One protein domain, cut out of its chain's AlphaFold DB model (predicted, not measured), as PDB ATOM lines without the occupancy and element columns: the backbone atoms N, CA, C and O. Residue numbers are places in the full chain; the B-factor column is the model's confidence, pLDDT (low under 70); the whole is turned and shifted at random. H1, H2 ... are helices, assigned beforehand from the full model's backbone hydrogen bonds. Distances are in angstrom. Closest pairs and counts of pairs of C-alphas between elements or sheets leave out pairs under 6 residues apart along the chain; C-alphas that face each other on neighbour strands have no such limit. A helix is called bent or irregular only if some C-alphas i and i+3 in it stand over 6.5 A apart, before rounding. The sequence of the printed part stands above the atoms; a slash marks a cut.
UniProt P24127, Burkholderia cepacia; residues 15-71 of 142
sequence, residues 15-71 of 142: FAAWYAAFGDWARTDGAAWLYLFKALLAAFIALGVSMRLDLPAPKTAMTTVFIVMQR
ATOM      1  N   PHE A  15     247.762 185.631 265.251       80.72
ATOM      2  CA  PHE A  15     248.424 186.667 264.459       80.72
ATOM      3  C   PHE A  15     247.821 186.907 263.070       80.72
ATOM      4  O   PHE A  15     247.662 188.060 262.696       80.72
ATOM      5  N   ALA A  16     247.472 185.874 262.304       83.06
ATOM      6  CA  ALA A  16     246.859 186.042 260.986       83.06
ATOM      7  C   ALA A  16     245.452 186.652 261.085       83.06
ATOM      8  O   ALA A  16     245.106 187.509 260.276       83.06
ATOM      9  N   ALA A  17     244.673 186.280 262.108       83.04
ATOM     10  CA  ALA A  17     243.380 186.909 262.388       83.04
ATOM     11  C   ALA A  17     243.545 188.382 262.797       83.04
ATOM     12  O   ALA A  17     242.822 189.246 262.302       83.04
ATOM     13  N   TRP A  18     244.542 188.688 263.637       81.92
ATOM     14  CA  TRP A  18     244.900 190.063 263.985       81.92
ATOM     15  C   TRP A  18     245.345 190.862 262.757       81.92
ATOM     16  O   TRP A  18     244.849 191.962 262.561       81.92
ATOM     17  N   TYR A  19     246.219 190.326 261.896       84.52
ATOM     18  CA  TYR A  19     246.646 190.996 260.661       84.52
ATOM     19  C   TYR A  19     245.489 191.223 259.684       84.52
ATOM     20  O   TYR A  19     245.437 192.284 259.068       84.52
ATOM     21  N   ALA A  20     244.553 190.278 259.562       83.01
ATOM     22  CA  ALA A  20     243.343 190.463 258.763       83.01
ATOM     23  C   ALA A  20     242.477 191.604 259.328       83.01
ATOM     24  O   ALA A  20     242.137 192.529 258.595       83.01
ATOM     25  N   ALA A  21     242.230 191.611 260.643       79.17
ATOM     26  CA  ALA A  21     241.491 192.679 261.320       79.17
ATOM     27  C   ALA A  21     242.191 194.047 261.211       79.17
ATOM     28  O   ALA A  21     241.540 195.062 260.965       79.17
ATOM     29  N   PHE A  22     243.520 194.085 261.340       80.40
ATOM     30  CA  PHE A  22     244.322 195.288 261.116       80.40
ATOM     31  C   PHE A  22     244.291 195.734 259.655       80.40
ATOM     32  O   PHE A  22     244.300 196.933 259.407       80.40
ATOM     33  N   GLY A  23     244.248 194.810 258.694       79.18
ATOM     34  CA  GLY A  23     244.141 195.114 257.269       79.18
ATOM     35  C   GLY A  23     242.791 195.726 256.901       79.18
ATOM     36  O   GLY A  23     242.753 196.727 256.185       79.18
ATOM     37  N   ASP A  24     241.696 195.183 257.436       74.75
ATOM     38  CA  ASP A  24     240.355 195.752 257.271       74.75
ATOM     39  C   ASP A  24     240.247 197.134 257.929       74.75
ATOM     40  O   ASP A  24     239.749 198.079 257.316       74.75
ATOM     41  N   TRP A  25     240.812 197.294 259.128       76.72
ATOM     42  CA  TRP A  25     240.884 198.580 259.828       76.72
ATOM     43  C   TRP A  25     241.780 199.605 259.107       76.72
ATOM     44  O   TRP A  25     241.430 200.776 258.954       76.72
ATOM     45  N   ALA A  26     242.919 199.167 258.570       75.96
ATOM     46  CA  ALA A  26     243.805 200.005 257.769       75.96
ATOM     47  C   ALA A  26     243.192 200.357 256.404       75.96
ATOM     48  O   ALA A  26     243.610 201.318 255.769       75.96
ATOM     49  N   ARG A  27     242.174 199.646 255.918       70.20
ATOM     50  CA  ARG A  27     241.484 200.064 254.690       70.20
ATOM     51  C   ARG A  27     240.591 201.283 254.906       70.20
ATOM     52  O   ARG A  27     240.481 202.096 253.992       70.20
ATOM     53  N   THR A  28     239.996 201.437 256.090       70.15
ATOM     54  CA  THR A  28     239.143 202.588 256.426       70.15
ATOM     55  C   THR A  28     239.941 203.774 256.962       70.15
ATOM     56  O   THR A  28     239.713 204.903 256.533       70.15
ATOM     57  N   ASP A  29     240.915 203.525 257.840       74.36
ATOM     58  CA  ASP A  29     241.691 204.565 258.534       74.36
ATOM     59  C   ASP A  29     243.161 204.636 258.085       74.36
ATOM     60  O   ASP A  29     243.918 205.522 258.495       74.36
ATOM     61  N   GLY A  30     243.606 203.723 257.219       72.75
ATOM     62  CA  GLY A  30     245.030 203.557 256.931       72.75
ATOM     63  C   GLY A  30     245.624 204.589 255.993       72.75
ATOM     64  O   GLY A  30     246.829 204.779 256.057       72.75
ATOM     65  N   ALA A  31     244.852 205.331 255.193       74.72
ATOM     66  CA  ALA A  31     245.423 206.474 254.473       74.72
ATOM     67  C   ALA A  31     245.928 207.531 255.472       74.72
ATOM     68  O   ALA A  31     247.091 207.928 255.431       74.72
ATOM     69  N   ALA A  32     245.082 207.915 256.436       79.89
ATOM     70  CA  ALA A  32     245.464 208.824 257.512       79.89
ATOM     71  C   ALA A  32     246.585 208.229 258.379       79.89
ATOM     72  O   ALA A  32     247.544 208.928 258.712       79.89
ATOM     73  N   TRP A  33     246.501 206.933 258.691       83.32
ATOM     74  CA  TRP A  33     247.505 206.255 259.504       83.32
ATOM     75  C   TRP A  33     248.861 206.130 258.802       83.32
ATOM     76  O   TRP A  33     249.876 206.346 259.447       83.32
ATOM     77  N   LEU A  34     248.913 205.873 257.491       83.61
ATOM     78  CA  LEU A  34     250.154 205.842 256.706       83.61
ATOM     79  C   LEU A  34     250.822 207.219 256.664       83.61
ATOM     80  O   LEU A  34     252.043 207.306 256.803       83.61
ATOM     81  N   TYR A  35     250.047 208.303 256.532       81.14
ATOM     82  CA  TYR A  35     250.590 209.661 256.638       81.14
ATOM     83  C   TYR A  35     251.143 209.945 258.038       81.14
ATOM     84  O   TYR A  35     252.254 210.470 258.153       81.14
ATOM     85  N   LEU A  36     250.416 209.558 259.091       84.22
ATOM     86  CA  LEU A  36     250.879 209.668 260.477       84.22
ATOM     87  C   LEU A  36     252.140 208.840 260.713       84.22
ATOM     88  O   LEU A  36     253.113 209.356 261.246       84.22
ATOM     89  N   PHE A  37     252.153 207.585 260.275       82.30
ATOM     90  CA  PHE A  37     253.280 206.676 260.414       82.30
ATOM     91  C   PHE A  37     254.510 207.218 259.688       82.30
ATOM     92  O   PHE A  37     255.592 207.247 260.262       82.30
ATOM     93  N   LYS A  38     254.349 207.748 258.469       85.53
ATOM     94  CA  LYS A  38     255.431 208.406 257.727       85.53
ATOM     95  C   LYS A  38     255.962 209.640 258.456       85.53
ATOM     96  O   LYS A  38     257.174 209.836 258.503       85.53
ATOM     97  N   ALA A  39     255.077 210.469 259.011       84.18
ATOM     98  CA  ALA A  39     255.466 211.655 259.773       84.18
ATOM     99  C   ALA A  39     256.204 211.276 261.066       84.18
ATOM    100  O   ALA A  39     257.265 211.824 261.351       84.18
ATOM    101  N   LEU A  40     255.680 210.294 261.800       85.56
ATOM    102  CA  LEU A  40     256.301 209.746 263.000       85.56
ATOM    103  C   LEU A  40     257.663 209.147 262.679       85.56
ATOM    104  O   LEU A  40     258.623 209.469 263.361       85.56
ATOM    105  N   LEU A  41     257.774 208.339 261.624       86.26
ATOM    106  CA  LEU A  41     259.026 207.705 261.229       86.26
ATOM    107  C   LEU A  41     260.079 208.744 260.835       86.26
ATOM    108  O   LEU A  41     261.210 208.668 261.305       86.26
ATOM    109  N   ALA A  42     259.706 209.757 260.046       86.80
ATOM    110  CA  ALA A  42     260.596 210.868 259.719       86.80
ATOM    111  C   ALA A  42     261.072 211.602 260.981       86.80
ATOM    112  O   ALA A  42     262.253 211.917 261.117       86.80
ATOM    113  N   ALA A  43     260.164 211.825 261.930       80.37
ATOM    114  CA  ALA A  43     260.471 212.506 263.172       80.37
ATOM    115  C   ALA A  43     261.339 211.632 264.106       80.37
ATOM    116  O   ALA A  43     262.289 212.139 264.688       80.37
ATOM    117  N   PHE A  44     261.090 210.321 264.205       83.14
ATOM    118  CA  PHE A  44     261.925 209.370 264.949       83.14
ATOM    119  C   PHE A  44     263.324 209.261 264.360       83.14
ATOM    120  O   PHE A  44     264.289 209.222 265.116       83.14
ATOM    121  N   ILE A  45     263.451 209.245 263.031       86.17
ATOM    122  CA  ILE A  45     264.753 209.273 262.364       86.17
ATOM    123  C   ILE A  45     265.467 210.579 262.701       86.17
ATOM    124  O   ILE A  45     266.606 210.538 263.152       86.17
ATOM    125  N   ALA A  46     264.798 211.729 262.578       80.68
ATOM    126  CA  ALA A  46     265.382 213.017 262.944       80.68
ATOM    127  C   ALA A  46     265.817 213.054 264.420       80.68
ATOM    128  O   ALA A  46     266.911 213.525 264.730       80.68
ATOM    129  N   LEU A  47     265.013 212.497 265.331       73.34
ATOM    130  CA  LEU A  47     265.364 212.407 266.745       73.34
ATOM    131  C   LEU A  47     266.510 211.441 267.012       73.34
ATOM    132  O   LEU A  47     267.404 211.783 267.778       73.34
ATOM    133  N   GLY A  48     266.509 210.263 266.395       76.98
ATOM    134  CA  GLY A  48     267.590 209.290 266.516       76.98
ATOM    135  C   GLY A  48     268.908 209.864 266.004       76.98
ATOM    136  O   GLY A  48     269.932 209.746 266.674       76.98
ATOM    137  N   VAL A  49     268.861 210.578 264.878       78.60
ATOM    138  CA  VAL A  49     270.002 211.318 264.327       78.60
ATOM    139  C   VAL A  49     270.446 212.424 265.289       78.60
ATOM    140  O   VAL A  49     271.636 212.534 265.559       78.60
ATOM    141  N   SER A  50     269.520 213.182 265.887       67.68
ATOM    142  CA  SER A  50     269.860 214.224 266.872       67.68
ATOM    143  C   SER A  50     270.483 213.662 268.153       67.68
ATOM    144  O   SER A  50     271.409 214.252 268.698       67.68
ATOM    145  N   MET A  51     270.022 212.490 268.605       66.63
ATOM    146  CA  MET A  51     270.572 211.775 269.760       66.63
ATOM    147  C   MET A  51     271.975 211.253 269.468       66.63
ATOM    148  O   MET A  51     272.812 211.212 270.359       66.63
ATOM    149  N   ARG A  52     272.250 210.892 268.211       67.76
ATOM    150  CA  ARG A  52     273.603 210.584 267.743       67.76
ATOM    151  C   ARG A  52     274.505 211.818 267.658       67.76
ATOM    152  O   ARG A  52     275.717 211.637 267.629       67.76
ATOM    153  N   LEU A  53     273.928 213.022 267.614       62.91
ATOM    154  CA  LEU A  53     274.643 214.296 267.519       62.91
ATOM    155  C   LEU A  53     274.913 214.964 268.881       62.91
ATOM    156  O   LEU A  53     275.623 215.956 268.905       62.91
ATOM    157  N   ASP A  54     274.385 214.434 269.990       61.28
ATOM    158  CA  ASP A  54     274.637 214.884 271.375       61.28
ATOM    159  C   ASP A  54     274.470 216.401 271.636       61.28
ATOM    160  O   ASP A  54     275.123 216.980 272.500       61.28
ATOM    161  N   LEU A  55     273.557 217.080 270.923       48.33
ATOM    162  CA  LEU A  55     273.146 218.440 271.302       48.33
ATOM    163  C   LEU A  55     272.033 218.372 272.378       48.33
ATOM    164  O   LEU A  55     270.961 217.810 272.125       48.33
ATOM    165  N   PRO A  56     272.239 218.950 273.578       55.68
ATOM    166  CA  PRO A  56     271.384 218.762 274.751       55.68
ATOM    167  C   PRO A  56     270.101 219.613 274.686       55.68
ATOM    168  O   PRO A  56     270.025 220.662 275.311       55.68
ATOM    169  N   ALA A  57     269.077 219.196 273.930       57.64
ATOM    170  CA  ALA A  57     267.744 219.841 273.957       57.64
ATOM    171  C   ALA A  57     266.520 219.113 273.320       57.64
ATOM    172  O   ALA A  57     265.398 219.535 273.602       57.64
ATOM    173  N   PRO A  58     266.607 218.068 272.467       53.74
ATOM    174  CA  PRO A  58     265.489 217.726 271.566       53.74
ATOM    175  C   PRO A  58     264.501 216.651 272.067       53.74
ATOM    176  O   PRO A  58     263.635 216.215 271.311       53.74
ATOM    177  N   LYS A  59     264.590 216.191 273.324       61.07
ATOM    178  CA  LYS A  59     263.747 215.090 273.854       61.07
ATOM    179  C   LYS A  59     262.394 215.537 274.429       61.07
ATOM    180  O   LYS A  59     261.455 214.744 274.483       61.07
ATOM    181  N   THR A  60     262.267 216.802 274.823       59.45
ATOM    182  CA  THR A  60     261.062 217.355 275.474       59.45
ATOM    183  C   THR A  60     260.130 218.066 274.492       59.45
ATOM    184  O   THR A  60     258.915 218.042 274.666       59.45
ATOM    185  N   ALA A  61     260.664 218.626 273.403       59.98
ATOM    186  CA  ALA A  61     259.858 219.246 272.349       59.98
ATOM    187  C   ALA A  61     258.990 218.226 271.590       59.98
ATOM    188  O   ALA A  61     257.908 218.551 271.108       59.98
ATOM    189  N   MET A  62     259.435 216.972 271.502       59.84
ATOM    190  CA  MET A  62     258.699 215.951 270.759       59.84
ATOM    191  C   MET A  62     257.525 215.356 271.550       59.84
ATOM    192  O   MET A  62     256.505 214.977 270.977       59.84
ATOM    193  N   THR A  63     257.631 215.325 272.879       63.76
ATOM    194  CA  THR A  63     256.564 214.849 273.767       63.76
ATOM    195  C   THR A  63     255.417 215.860 273.877       63.76
ATOM    196  O   THR A  63     254.259 215.452 273.960       63.76
ATOM    197  N   THR A  64     255.685 217.170 273.792       66.82
ATOM    198  CA  THR A  64     254.639 218.210 273.887       66.82
ATOM    199  C   THR A  64     253.719 218.256 272.672       66.82
ATOM    200  O   THR A  64     252.523 218.482 272.832       66.82
ATOM    201  N   VAL A  65     254.220 217.971 271.469       55.56
ATOM    202  CA  VAL A  65     253.376 217.901 270.264       55.56
ATOM    203  C   VAL A  65     252.427 216.697 270.331       55.56
ATOM    204  O   VAL A  65     251.254 216.821 269.973       55.56
ATOM    205  N   PHE A  66     252.882 215.567 270.888       57.43
ATOM    206  CA  PHE A  66     252.019 214.418 271.193       57.43
ATOM    207  C   PHE A  66     250.926 214.777 272.208       57.43
ATOM    208  O   PHE A  66     249.766 214.426 272.007       57.43
ATOM    209  N   ILE A  67     251.258 215.550 273.246       59.09
ATOM    210  CA  ILE A  67     250.280 216.069 274.217       59.09
ATOM    211  C   ILE A  67     249.292 217.044 273.546       59.09
ATOM    212  O   ILE A  67     248.100 217.021 273.845       59.09
ATOM    213  N   VAL A  68     249.743 217.874 272.598       58.80
ATOM    214  CA  VAL A  68     248.884 218.820 271.861       58.80
ATOM    215  C   VAL A  68     247.922 218.106 270.908       58.80
ATOM    216  O   VAL A  68     246.774 218.528 270.793       58.80
ATOM    217  N   MET A  69     248.306 216.983 270.301       58.61
ATOM    218  CA  MET A  69     247.370 216.184 269.495       58.61
ATOM    219  C   MET A  69     246.346 215.417 270.345       58.61
ATOM    220  O   MET A  69     245.252 215.120 269.870       58.61
ATOM    221  N   GLN A  70     246.636 215.183 271.627       46.53
ATOM    222  CA  GLN A  70     245.674 214.645 272.597       46.53
ATOM    223  C   GLN A  70     244.718 215.723 273.157       46.53
ATOM    224  O   GLN A  70     243.735 215.399 273.822       46.53
ATOM    225  N   ARG A  71     244.911 217.017 272.849       46.04
ATOM    226  CA  ARG A  71     244.047 218.124 273.318       46.04
ATOM    227  C   ARG A  71     242.726 218.289 272.553       46.04
ATOM    228  O   ARG A  71     242.151 219.373 272.544       46.04
TER     229      ARG A  71
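AT A GLANCE: This is residues 15 to 71 of the 142 residues of a protein of Burkholderia cepacia (UniProt P24127). The printed part is a long helix bent into an L, with a shorter arm H1a and a longer arm H1b, after which the chain folds back through a loop into a small helix, H2, that runs back beside H1b without touching it. The middle is open, and the contacts between the parts are few. It has 57 residues with two named helices, H1 then H2, and no named strand; the class is all helix. It is only just extended, close to loose, with a radius of gyration of the C-alphas of 15.4 A, and spans 44 by 27 by 18 A.

HOW THE PARTS SIT: H1, residues 15 to 52, was assigned as one helix by its hydrogen bonds, but it is bent: C-alphas 28 and 31 are 7.6 A apart. Its arms are H1a, residues 15 to 28, and H1b, residues 31 to 52. Their lines are only just about perpendicular, at 71 degrees. The arms are close but not clearly touching, and their closest C-alphas, those of Ala 26 and Trp 33, are 7.5 A apart. H2, residues 61 to 69, is apart from both arms. In H1b every O i to N i+4 pair is within hydrogen-bond range, against 9 of 10 in H1a and 3 of 5 in H2.

IN THESE COORDINATES: H1a begins at C-alpha 15, (248.424, 186.667, 264.459), and is 20.1 A long from first to last C-alpha. H1b is 31.4 A long and ends at C-alpha 52, (273.603, 210.584, 267.743). H2 is 13.2 A long and ends at C-alpha 69, (247.370, 216.184, 269.495).

THE WHOLE: The C-alphas farthest apart, those of Ala 17 and Leu 55, are 44.3 A apart. The printed part has no cut, and the link from H1 to H2 is short, with 8 residues. Residues 15 to 21, 35 to 42, 52 to 57 and 63 to 71 stand free. The mean pLDDT of the printed part is 72.0, and residues 50 to 71 are under 70.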